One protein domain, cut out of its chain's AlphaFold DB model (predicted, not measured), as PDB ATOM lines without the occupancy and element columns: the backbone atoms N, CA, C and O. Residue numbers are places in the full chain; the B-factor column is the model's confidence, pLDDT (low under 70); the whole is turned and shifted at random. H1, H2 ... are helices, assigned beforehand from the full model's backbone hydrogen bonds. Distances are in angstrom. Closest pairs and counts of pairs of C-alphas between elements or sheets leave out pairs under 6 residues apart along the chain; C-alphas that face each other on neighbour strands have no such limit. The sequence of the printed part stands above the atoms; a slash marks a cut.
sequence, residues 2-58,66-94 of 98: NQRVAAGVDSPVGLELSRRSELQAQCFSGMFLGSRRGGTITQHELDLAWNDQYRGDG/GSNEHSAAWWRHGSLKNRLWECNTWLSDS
ATOM      1  N   ASN A   2      32.487   6.948 -28.645       95.75
ATOM      2  CA  ASN A   2      31.993   8.041 -29.509       95.75
ATOM      3  C   ASN A   2      32.487   9.436 -29.087       95.75
ATOM      4  O   ASN A   2      32.872  10.225 -29.939       95.75
ATOM      5  N   GLN A   3      32.562   9.709 -27.780       95.62
ATOM      6  CA  GLN A   3      33.109  10.965 -27.249       95.62
ATOM      7  C   GLN A   3      34.580  11.194 -27.640       95.62
ATOM      8  O   GLN A   3      34.948  12.307 -27.994       95.62
ATOM      9  N   ARG A   4      35.412  10.142 -27.651       96.56
ATOM     10  CA  ARG A   4      36.812  10.222 -28.098       96.56
ATOM     11  C   ARG A   4      36.906  10.571 -29.578       96.56
ATOM     12  O   ARG A   4      37.715  11.407 -29.956       96.56
ATOM     13  N   VAL A   5      36.080   9.931 -30.406       97.00
ATOM     14  CA  VAL A   5      36.038  10.207 -31.848       97.00
ATOM     15  C   VAL A   5      35.578  11.642 -32.101       97.00
ATOM     16  O   VAL A   5      36.227  12.355 -32.858       97.00
ATOM     17  N   ALA A   6      34.518  12.086 -31.421       98.00
ATOM     18  CA  ALA A   6      33.986  13.441 -31.547       98.00
ATOM     19  C   ALA A   6      34.990  14.525 -31.119       98.00
ATOM     20  O   ALA A   6      35.049  15.579 -31.741       98.00
ATOM     21  N   ALA A   7      35.810  14.256 -30.097       97.44
ATOM     22  CA  ALA A   7      36.886  15.152 -29.673       97.44
ATOM     23  C   ALA A   7      38.093  15.164 -30.636       97.44
ATOM     24  O   ALA A   7      38.972  16.011 -30.506       97.44
ATOM     25  N   GLY A   8      38.166  14.225 -31.584       98.06
ATOM     26  CA  GLY A   8      39.365  13.924 -32.362       98.06
ATOM     27  C   GLY A   8      40.282  12.968 -31.599       98.06
ATOM     28  O   GLY A   8      40.718  13.267 -30.488       98.06
ATOM     29  N   VAL A   9      40.591  11.817 -32.204       95.94
ATOM     30  CA  VAL A   9      41.259  10.682 -31.530       95.94
ATOM     31  C   VAL A   9      42.673  10.978 -31.028       95.94
ATOM     32  O   VAL A   9      43.125  10.320 -30.094       95.94
ATOM     33  N   ASP A  10      43.328  11.977 -31.621       95.75
ATOM     34  CA  ASP A  10      44.682  12.422 -31.273       95.75
ATOM     35  C   ASP A  10      44.698  13.799 -30.587       95.75
ATOM     36  O   ASP A  10      45.764  14.343 -30.302       95.75
ATOM     37  N   SER A  11      43.528  14.381 -30.307       97.31
ATOM     38  CA  SER A  11      43.447  15.601 -29.499       97.31
ATOM     39  C   SER A  11      43.848  15.315 -28.044       97.31
ATOM     40  O   SER A  11      43.727  14.171 -27.595       97.31
ATOM     41  N   PRO A  12      44.239  16.332 -27.251       96.06
ATOM     42  CA  PRO A  12      44.521  16.141 -25.826       96.06
ATOM     43  C   PRO A  12      43.380  15.442 -25.069       96.06
ATOM     44  O   PRO A  12      43.622  14.519 -24.294       96.06
ATOM     45  N   VAL A  13      42.130  15.818 -25.365       97.00
ATOM     46  CA  VAL A  13      40.935  15.190 -24.784       97.00
ATOM     47  C   VAL A  13      40.790  13.746 -25.268       97.00
ATOM     48  O   VAL A  13      40.573  12.845 -24.462       97.00
ATOM     49  N   GLY A  14      40.941  13.489 -26.569       97.69
ATOM     50  CA  GLY A  14      40.839  12.142 -27.135       97.69
ATOM     51  C   GLY A  14      41.889  11.172 -26.583       97.69
ATOM     52  O   GLY A  14      41.577  10.005 -26.324       97.69
ATOM     53  N   LEU A  15      43.105  11.663 -26.345       97.31
ATOM     54  CA  LEU A  15      44.195  10.917 -25.723       97.31
ATOM     55  C   LEU A  15      43.900  10.605 -24.252       97.31
ATOM     56  O   LEU A  15      44.043   9.459 -23.840       97.31
ATOM     57  N   GLU A  16      43.400  11.561 -23.466       97.19
ATOM     58  CA  GLU A  16      42.991  11.289 -22.081       97.19
ATOM     59  C   GLU A  16      41.852  10.263 -21.989       97.19
ATOM     60  O   GLU A  16      41.929   9.326 -21.194       97.19
ATOM     61  N   LEU A  17      40.833  10.381 -22.846       97.88
ATOM     62  CA  LEU A  17      39.747   9.397 -22.926       97.88
ATOM     63  C   LEU A  17      40.266   7.998 -23.297       97.88
ATOM     64  O   LEU A  17      39.729   6.995 -22.819       97.88
ATOM     65  N   SER A  18      41.304   7.930 -24.139       97.69
ATOM     66  CA  SER A  18      42.004   6.685 -24.469       97.69
ATOM     67  C   SER A  18      42.682   6.104 -23.230       97.69
ATOM     68  O   SER A  18      42.326   5.004 -22.816       97.69
ATOM     69  N   ARG A  19      43.551   6.877 -22.566       98.06
ATOM     70  CA  ARG A  19      44.308   6.418 -21.390       98.06
ATOM     71  C   ARG A  19      43.404   5.929 -20.265       98.06
ATOM     72  O   ARG A  19      43.641   4.860 -19.717       98.06
ATOM     73  N   ARG A  20      42.319   6.652 -19.958       98.31
ATOM     74  CA  ARG A  20      41.335   6.220 -18.947       98.31
ATOM     75  C   ARG A  20      40.714   4.868 -19.293       98.31
ATOM     76  O   ARG A  20      40.537   4.044 -18.398       98.31
ATOM     77  N   SER A  21      40.410   4.632 -20.570       97.94
ATOM     78  CA  SER A  21      39.836   3.365 -21.039       97.94
ATOM     79  C   SER A  21      40.855   2.221 -20.961       97.94
ATOM     80  O   SER A  21      40.541   1.167 -20.411       97.94
ATOM     81  N   GLU A  22      42.076   2.446 -21.449       97.62
ATOM     82  CA  GLU A  22      43.160   1.453 -21.442       97.62
ATOM     83  C   GLU A  22      43.577   1.076 -20.011       97.62
ATOM     84  O   GLU A  22      43.629  -0.103 -19.664       97.62
ATOM     85  N   LEU A  23      43.770   2.055 -19.122       98.44
ATOM     86  CA  LEU A  23      44.144   1.802 -17.725       98.44
ATOM     87  C   LEU A  23      43.018   1.144 -16.917       98.44
ATOM     88  O   LEU A  23      43.278   0.336 -16.024       98.44
ATOM     89  N   GLN A  24      41.754   1.419 -17.249       98.56
ATOM     90  CA  GLN A  24      40.625   0.704 -16.655       98.56
ATOM     91  C   GLN A  24      40.609  -0.762 -17.092       98.56
ATOM     92  O   GLN A  24      40.432  -1.648 -16.253       98.56
ATOM     93  N   ALA A  25      40.854  -1.036 -18.377       98.25
ATOM     94  CA  ALA A  25      41.004  -2.400 -18.878       98.25
ATOM     95  C   ALA A  25      42.191  -3.120 -18.213       98.25
ATOM     96  O   ALA A  25      42.073  -4.283 -17.822       98.25
ATOM     97  N   GLN A  26      43.299  -2.409 -18.004       98.12
ATOM     98  CA  GLN A  26      44.479  -2.891 -17.293       98.12
ATOM     99  C   GLN A  26      44.165  -3.255 -15.831       98.12
ATOM    100  O   GLN A  26      44.576  -4.306 -15.341       98.12
ATOM    101  N   CYS A  27      43.376  -2.436 -15.134       98.62
ATOM    102  CA  CYS A  27      42.906  -2.757 -13.787       98.62
ATOM    103  C   CYS A  27      41.973  -3.976 -13.775       98.62
ATOM    104  O   CYS A  27      42.125  -4.868 -12.938       98.62
ATOM    105  N   PHE A  28      41.042  -4.072 -14.730       98.69
ATOM    106  CA  PHE A  28      40.140  -5.221 -14.838       98.69
ATOM    107  C   PHE A  28      40.867  -6.532 -15.153       98.69
ATOM    108  O   PHE A  28      40.505  -7.571 -14.599       98.69
ATOM    109  N   SER A  29      41.908  -6.512 -15.988       97.88
ATOM    110  CA  SER A  29      42.719  -7.709 -16.240       97.88
ATOM    111  C   SER A  29      43.486  -8.142 -14.982       97.88
ATOM    112  O   SER A  29      43.552  -9.336 -14.680       97.88
ATOM    113  N   GLY A  30      43.961  -7.177 -14.187       98.06
ATOM    114  CA  GLY A  30      44.508  -7.410 -12.852       98.06
ATOM    115  C   GLY A  30      43.491  -8.058 -11.922       98.06
ATOM    116  O   GLY A  30      43.780  -9.104 -11.339       98.06
ATOM    117  N   MET A  31      42.279  -7.498 -11.831       98.25
ATOM    118  CA  MET A  31      41.182  -8.075 -11.044       98.25
ATOM    119  C   MET A  31      40.895  -9.523 -11.432       98.25
ATOM    120  O   MET A  31      40.777 -10.367 -10.548       98.25
ATOM    121  N   PHE A  32      40.803  -9.818 -12.732       97.06
ATOM    122  CA  PHE A  32      40.524 -11.169 -13.213       97.06
ATOM    123  C   PHE A  32      41.577 -12.178 -12.741       97.06
ATOM    124  O   PHE A  32      41.223 -13.237 -12.223       97.06
ATOM    125  N   LEU A  33      42.867 -11.858 -12.874       96.81
ATOM    126  CA  LEU A  33      43.926 -12.756 -12.410       96.81
ATOM    127  C   LEU A  33      43.956 -12.846 -10.879       96.81
ATOM    128  O   LEU A  33      44.048 -13.944 -10.324       96.81
ATOM    129  N   GLY A  34      43.792 -11.717 -10.186       95.94
ATOM    130  CA  GLY A  34      43.703 -11.663  -8.726       95.94
ATOM    131  C   GLY A  34      42.564 -12.515  -8.160       95.94
ATOM    132  O   GLY A  34      42.766 -13.241  -7.187       95.94
ATOM    133  N   SER A  35      41.392 -12.515  -8.806       96.38
ATOM    134  CA  SER A  35      40.218 -13.279  -8.364       96.38
ATOM    135  C   SER A  35      40.381 -14.795  -8.492       96.38
ATOM    136  O   SER A  35      39.535 -15.545  -8.007       96.38
ATOM    137  N   ARG A  36      41.410 -15.261  -9.206       96.00
ATOM    138  CA  ARG A  36      41.692 -16.683  -9.454       96.00
ATOM    139  C   ARG A  36      42.928 -17.188  -8.704       96.00
ATOM    140  O   ARG A  36      43.265 -18.365  -8.843       96.00
ATOM    141  N   ARG A  37      43.577 -16.323  -7.909       93.12
ATOM    142  CA  ARG A  37      44.756 -16.645  -7.092       93.12
ATOM    143  C   ARG A  37      44.496 -17.856  -6.203       93.12
ATOM    144  O   ARG A  37      43.528 -17.876  -5.450       93.12
ATOM    145  N   GLY A  38      45.387 -18.844  -6.271       87.81
ATOM    146  CA  GLY A  38      45.291 -20.066  -5.464       87.81
ATOM    147  C   GLY A  38      44.236 -21.062  -5.959       87.81
ATOM    148  O   GLY A  38      44.029 -22.086  -5.315       87.81
ATOM    149  N   GLY A  39      43.582 -20.770  -7.087       93.75
ATOM    150  CA  GLY A  39      42.682 -21.672  -7.798       93.75
ATOM    151  C   GLY A  39      43.260 -22.038  -9.161       93.75
ATOM    152  O   GLY A  39      44.303 -22.673  -9.256       93.75
ATOM    153  N   THR A  40      42.584 -21.614 -10.230       96.25
ATOM    154  CA  THR A  40      43.010 -21.878 -11.616       96.25
ATOM    155  C   THR A  40      44.243 -21.087 -12.046       96.25
ATOM    156  O   THR A  40      44.754 -21.351 -13.125       96.25
ATOM    157  N   ILE A  41      44.677 -20.102 -11.253       96.31
ATOM    158  CA  ILE A  41      45.916 -19.355 -11.474       96.31
ATOM    159  C   ILE A  41      46.843 -19.601 -10.279       96.31
ATOM    160  O   ILE A  41      46.515 -19.282  -9.127       96.31
ATOM    161  N   THR A  42      48.006 -20.174 -10.570       95.81
ATOM    162  CA  THR A  42      49.082 -20.426  -9.609       95.81
ATOM    163  C   THR A  42      49.757 -19.122  -9.181       95.81
ATOM    164  O   THR A  42      49.677 -18.095  -9.858       95.81
ATOM    165  N   GLN A  43      50.476 -19.155  -8.057       94.62
ATOM    166  CA  GLN A  43      51.273 -17.999  -7.639       94.62
ATOM    167  C   GLN A  43      52.353 -17.652  -8.677       94.62
ATOM    168  O   GLN A  43      52.571 -16.480  -8.954       94.62
ATOM    169  N   HIS A  44      52.962 -18.657  -9.311       96.25
ATOM    170  CA  HIS A  44      53.968 -18.435 -10.348       96.25
ATOM    171  C   HIS A  44      53.404 -17.676 -11.561       96.25
ATOM    172  O   HIS A  44      54.013 -16.714 -12.017       96.25
ATOM    173  N   GLU A  45      52.221 -18.053 -12.057       97.12
ATOM    174  CA  GLU A  45      51.559 -17.343 -13.163       97.12
ATOM    175  C   GLU A  45      51.183 -15.906 -12.783       97.12
ATOM    176  O   GLU A  45      51.303 -14.995 -13.605       97.12
ATOM    177  N   LEU A  46      50.779 -15.678 -11.530       95.75
ATOM    178  CA  LEU A  46      50.549 -14.327 -11.019       95.75
ATOM    179  C   LEU A  46      51.823 -13.497 -10.965       95.75
ATOM    180  O   LEU A  46      51.764 -12.320 -11.303       95.75
ATOM    181  N   ASP A  47      52.946 -14.080 -10.555       96.50
ATOM    182  CA  ASP A  47      54.228 -13.377 -10.490       96.50
ATOM    183  C   ASP A  47      54.741 -13.046 -11.897       96.50
ATOM    184  O   ASP A  47      55.235 -11.943 -12.132       96.50
ATOM    185  N   LEU A  48      54.572 -13.957 -12.862       97.38
ATOM    186  CA  LEU A  48      54.858 -13.681 -14.272       97.38
ATOM    187  C   LEU A  48      54.020 -12.506 -14.774       97.38
ATOM    188  O   LEU A  48      54.573 -11.548 -15.311       97.38
ATOM    189  N   ALA A  49      52.705 -12.540 -14.536       96.94
ATOM    190  CA  ALA A  49      51.832 -11.439 -14.907       96.94
ATOM    191  C   ALA A  49      52.256 -10.146 -14.196       96.94
ATOM    192  O   ALA A  49      52.453  -9.137 -14.856       96.94
ATOM    193  N   TRP A  50      52.497 -10.162 -12.886       96.81
ATOM    194  CA  TRP A  50      52.882  -8.981 -12.103       96.81
ATOM    195  C   TRP A  50      54.109  -8.251 -12.662       96.81
ATOM    196  O   TRP A  50      54.167  -7.016 -12.635       96.81
ATOM    197  N   ASN A  51      55.080  -9.003 -13.175       96.75
ATOM    198  CA  ASN A  51      56.322  -8.467 -13.727       96.75
ATOM    199  C   ASN A  51      56.218  -8.057 -15.207       96.75
ATOM    200  O   ASN A  51      57.129  -7.423 -15.728       96.75
ATOM    201  N   ASP A  52      55.096  -8.349 -15.861       95.88
ATOM    202  CA  ASP A  52      54.834  -8.087 -17.281       95.88
ATOM    203  C   ASP A  52      53.859  -6.906 -17.500       95.88
ATOM    204  O   ASP A  52      53.236  -6.773 -18.548       95.88
ATOM    205  N   GLN A  53      53.700  -6.018 -16.512       96.50
ATOM    206  CA  GLN A  53      52.725  -4.912 -16.578       96.50
ATOM    207  C   GLN A  53      53.299  -3.570 -17.034       96.50
ATOM    208  O   GLN A  53      52.619  -2.551 -16.985       96.50
ATOM    209  N   TYR A  54      54.541  -3.545 -17.514       93.25
ATOM    210  CA  TYR A  54      55.137  -2.361 -18.135       93.25
ATOM    211  C   TYR A  54      54.615  -2.206 -19.582       93.25
ATOM    212  O   TYR A  54      55.363  -2.331 -20.548       93.25
ATOM    213  N   ARG A  55      53.292  -2.033 -19.726       90.88
ATOM    214  CA  ARG A  55      52.540  -2.111 -20.998       90.88
ATOM    215  C   ARG A  55      51.860  -0.793 -21.388       90.88
ATOM    216  O   ARG A  55      50.932  -0.793 -22.192       90.88
ATOM    217  N   GLY A  56      52.311   0.312 -20.806       94.25
ATOM    218  CA  GLY A  56      51.842   1.654 -21.133       94.25
ATOM    219  C   GLY A  56      52.536   2.236 -22.369       94.25
ATOM    220  O   GLY A  56      52.950   1.531 -23.290       94.25
ATOM    221  N   ASP A  57      52.696   3.556 -22.380       94.25
ATOM    222  CA  ASP A  57      53.195   4.334 -23.512       94.25
ATOM    223  C   ASP A  57      54.678   4.060 -23.835       94.25
ATOM    224  O   ASP A  57      55.134   4.382 -24.932       94.25
ATOM    225  N   GLY A  58      55.466   3.439 -22.948       88.62
ATOM    226  CA  GLY A  58      56.876   3.160 -23.253       88.62
ATOM    227  C   GLY A  58      57.675   4.431 -23.582       88.62
ATOM    228  O   GLY A  58      57.581   5.442 -22.893       88.62
ATOM    229  N   GLY A  66      48.640   5.468 -21.229       96.62
ATOM    230  CA  GLY A  66      49.117   5.861 -19.904       96.62
ATOM    231  C   GLY A  66      50.576   5.466 -19.724       96.62
ATOM    232  O   GLY A  66      51.091   4.627 -20.457       96.62
ATOM    233  N   SER A  67      51.282   6.060 -18.770       96.75
ATOM    234  CA  SER A  67      52.671   5.703 -18.499       96.75
ATOM    235  C   SER A  67      52.774   4.234 -18.090       96.75
ATOM    236  O   SER A  67      51.810   3.611 -17.633       96.75
ATOM    237  N   ASN A  68      53.953   3.645 -18.248       96.38
ATOM    238  CA  ASN A  68      54.133   2.249 -17.860       96.38
ATOM    239  C   ASN A  68      53.983   2.053 -16.350       96.38
ATOM    240  O   ASN A  68      53.531   1.002 -15.903       96.38
ATOM    241  N   GLU A  69      54.335   3.076 -15.572       96.88
ATOM    242  CA  GLU A  69      54.133   3.122 -14.131       96.88
ATOM    243  C   GLU A  69      52.641   3.072 -13.804       96.88
ATOM    244  O   GLU A  69      52.242   2.248 -12.982       96.88
ATOM    245  N   HIS A  70      51.807   3.866 -14.487       97.81
ATOM    246  CA  HIS A  70      50.355   3.821 -14.306       97.81
ATOM    247  C   HIS A  70      49.750   2.501 -14.788       97.81
ATOM    248  O   HIS A  70      48.919   1.933 -14.083       97.81
ATOM    249  N   SER A  71      50.193   1.962 -15.927       97.69
ATOM    250  CA  SER A  71      49.763   0.638 -16.407       97.69
ATOM    251  C   SER A  71      50.032  -0.447 -15.352       97.69
ATOM    252  O   SER A  71      49.116  -1.164 -14.933       97.69
ATOM    253  N   ALA A  72      51.254  -0.489 -14.812       98.06
ATOM    254  CA  ALA A  72      51.614  -1.423 -13.753       98.06
ATOM    255  C   ALA A  72      50.841  -1.168 -12.452       98.06
ATOM    256  O   ALA A  72      50.377  -2.120 -11.820       98.06
ATOM    257  N   ALA A  73      50.683   0.091 -12.040       98.00
ATOM    258  CA  ALA A  73      49.975   0.459 -10.817       98.00
ATOM    259  C   ALA A  73      48.498   0.046 -10.865       98.00
ATOM    260  O   ALA A  73      48.028  -0.621  -9.944       98.00
ATOM    261  N   TRP A  74      47.791   0.347 -11.958       98.50
ATOM    262  CA  TRP A  74      46.382  -0.011 -12.127       98.50
ATOM    263  C   TRP A  74      46.166  -1.522 -12.176       98.50
ATOM    264  O   TRP A  74      45.256  -2.028 -11.515       98.50
ATOM    265  N   TRP A  75      47.030  -2.273 -12.869       98.50
ATOM    266  CA  TRP A  75      46.953  -3.737 -12.852       98.50
ATOM    267  C   TRP A  75      47.147  -4.309 -11.443       98.50
ATOM    268  O   TRP A  75      46.386  -5.172 -10.997       98.50
ATOM    269  N   ARG A  76      48.159  -3.818 -10.716       98.12
ATOM    270  CA  ARG A  76      48.451  -4.249  -9.337       98.12
ATOM    271  C   ARG A  76      47.303  -3.908  -8.397       98.12
ATOM    272  O   ARG A  76      46.921  -4.737  -7.576       98.12
ATOM    273  N   HIS A  77      46.722  -2.720  -8.542       98.19
ATOM    274  CA  HIS A  77      45.561  -2.297  -7.765       98.19
ATOM    275  C   HIS A  77      44.386  -3.256  -7.969       98.19
ATOM    276  O   HIS A  77      43.862  -3.812  -7.001       98.19
ATOM    277  N   GLY A  78      44.049  -3.552  -9.226       98.25
ATOM    278  CA  GLY A  78      43.002  -4.513  -9.566       98.25
ATOM    279  C   GLY A  78      43.263  -5.910  -9.000       98.25
ATOM    280  O   GLY A  78      42.378  -6.490  -8.364       98.25
ATOM    281  N   SER A  79      44.485  -6.434  -9.165       97.56
ATOM    282  CA  SER A  79      44.840  -7.794  -8.727       97.56
ATOM    283  C   SER A  79      44.871  -7.980  -7.211       97.56
ATOM    284  O   SER A  79      44.692  -9.102  -6.732       97.56
ATOM    285  N   LEU A  80      45.057  -6.898  -6.451       96.88
ATOM    286  CA  LEU A  80      45.017  -6.917  -4.989       96.88
ATOM    287  C   LEU A  80      43.615  -6.663  -4.425       96.88
ATOM    288  O   LEU A  80      43.251  -7.267  -3.416       96.88
ATOM    289  N   LYS A  81      42.834  -5.760  -5.028       97.00
ATOM    290  CA  LYS A  81      41.544  -5.320  -4.469       97.00
ATOM    291  C   LYS A  81      40.363  -6.188  -4.888       97.00
ATOM    292  O   LYS A  81      39.468  -6.401  -4.072       97.00
ATOM    293  N   ASN A  82      40.341  -6.654  -6.141       92.75
ATOM    294  CA  ASN A  82      39.254  -7.447  -6.725       92.75
ATOM    295  C   ASN A  82      37.840  -6.854  -6.484       92.75
ATOM    296  O   ASN A  82      36.924  -7.539  -6.024       92.75
ATOM    297  N   ARG A  83      37.652  -5.556  -6.769       95.94
ATOM    298  CA  ARG A  83      36.354  -4.855  -6.685       95.94
ATOM    299  C   ARG A  83      36.194  -3.908  -7.868       95.94
ATOM    300  O   ARG A  83      37.065  -3.088  -8.104       95.94
ATOM    301  N   LEU A  84      35.061  -3.964  -8.570       95.94
ATOM    302  CA  LEU A  84      34.871  -3.199  -9.815       95.94
ATOM    303  C   LEU A  84      35.037  -1.682  -9.641       95.94
ATOM    304  O   LEU A  84      35.603  -1.024 -10.508       95.94
ATOM    305  N   TRP A  85      34.566  -1.129  -8.522       96.62
ATOM    306  CA  TRP A  85      34.647   0.311  -8.264       96.62
ATOM    307  C   TRP A  85      36.082   0.800  -8.029       96.62
ATOM    308  O   TRP A  85      36.369   1.961  -8.302       96.62
ATOM    309  N   GLU A  86      36.988  -0.081  -7.594       97.69
ATOM    310  CA  GLU A  86      38.411   0.232  -7.416       97.69
ATOM    311  C   GLU A  86      39.108   0.478  -8.760       97.69
ATOM    312  O   GLU A  86      40.166   1.082  -8.777       97.69
ATOM    313  N   CYS A  87      38.514   0.053  -9.881       98.38
ATOM    314  CA  CYS A  87      39.033   0.266 -11.235       98.38
ATOM    315  C   CYS A  87      38.369   1.443 -11.968       98.38
ATOM    316  O   CYS A  87      38.467   1.551 -13.194       98.38
ATOM    317  N   ASN A  88      37.645   2.321 -11.265       98.12
ATOM    318  CA  ASN A  88      36.968   3.447 -11.900       98.12
ATOM    319  C   ASN A  88      37.922   4.619 -12.191       98.12
ATOM    320  O   ASN A  88      37.917   5.630 -11.491       98.12
ATOM    321  N   THR A  89      38.685   4.508 -13.279       98.31
ATOM    322  CA  THR A  89      39.617   5.545 -13.745       98.31
ATOM    323  C   THR A  89      38.943   6.870 -14.086       98.31
ATOM    324  O   THR A  89      39.628   7.877 -14.168       98.31
ATOM    325  N   TRP A  90      37.622   6.915 -14.288       97.31
ATOM    326  CA  TRP A  90      36.884   8.144 -14.610       97.31
ATOM    327  C   TRP A  90      36.692   9.068 -13.406       97.31
ATOM    328  O   TRP A  90      36.420  10.249 -13.593       97.31
ATOM    329  N   LEU A  91      36.838   8.536 -12.190       97.12
ATOM    330  CA  LEU A  91      36.811   9.312 -10.946       97.12
ATOM    331  C   LEU A  91      38.213   9.696 -10.457       97.12
ATOM    332  O   LEU A  91      38.330  10.425  -9.479       97.12
ATOM    333  N   SER A  92      39.261   9.201 -11.115       97.00
ATOM    334  CA  SER A  92      40.648   9.513 -10.782       97.00
ATOM    335  C   SER A  92      41.094  10.834 -11.402       97.00
ATOM    336  O   SER A  92      40.650  11.207 -12.497       97.00
ATOM    337  N   ASP A  93      42.027  11.507 -10.732       97.19
ATOM    338  CA  ASP A  93      42.696  12.687 -11.269       97.19
ATOM    339  C   ASP A  93      43.442  12.352 -12.566       97.19
ATOM    340  O   ASP A  93      43.937  11.239 -12.750       97.19
ATOM    341  N   SER A  94      43.554  13.324 -13.478       95.12
ATOM    342  CA  SER A  94      44.242  13.127 -14.762       95.12
ATOM    343  C   SER A  94      45.717  12.728 -14.600       95.12
ATOM    344  O   SER A  94      46.275  12.110 -15.505       95.12
TER     345      SER A  94
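AT A GLANCE: This is residues 2 to 58 and 66 to 94 of the 98 residues of the protein "Metalloprotease" of Staphylococcus capitis (UniProt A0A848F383). Long helix H2 makes the long axis; H4 packs obliquely on it, H1 sits at its beginning, H3 near its far end, and small H5 packs on H2 and H4. The printed part has 86 residues, with five helices, H1 to H5, and no named strand: all helix. It is elongated, 44 by 26 by 20 A, and only just compact, close to loose, with a radius of gyration of the C-alphas of 14.0 A.

HOW THE PARTS SIT: H1, residues 2 to 6, touches residues 13 to 18 alone of H2, residues 12 to 34; closest C-alphas Arg 4 and Gly 14, 4.6 A. H4, residues 68 to 81, touches H2 at a steep tilt of 40 degrees, the same way; closest C-alphas Gly 34 and Ser 79, 4.0 A. Every O i to N i+4 pair is within hydrogen-bond range in H1, H2, H4 and H3, residues 43 to 51; H5, residues 84 to 87, is too short for one.

IN THESE COORDINATES: From first to last C-alpha H1 spans 6.1 A, H2 32.7 A, H3 12.4 A, H4 19.9 A and H5 5.6 A; H2 begins at C-alpha 12 at (44.521, 16.141, -25.826), and H5 ends at C-alpha 87 at (39.033, 0.266, -11.235).

THE WHOLE: Residues 59 to 65 are not printed; C-alphas 58 and 66 are 8.9 A apart. No printed residue is under pLDDT 70.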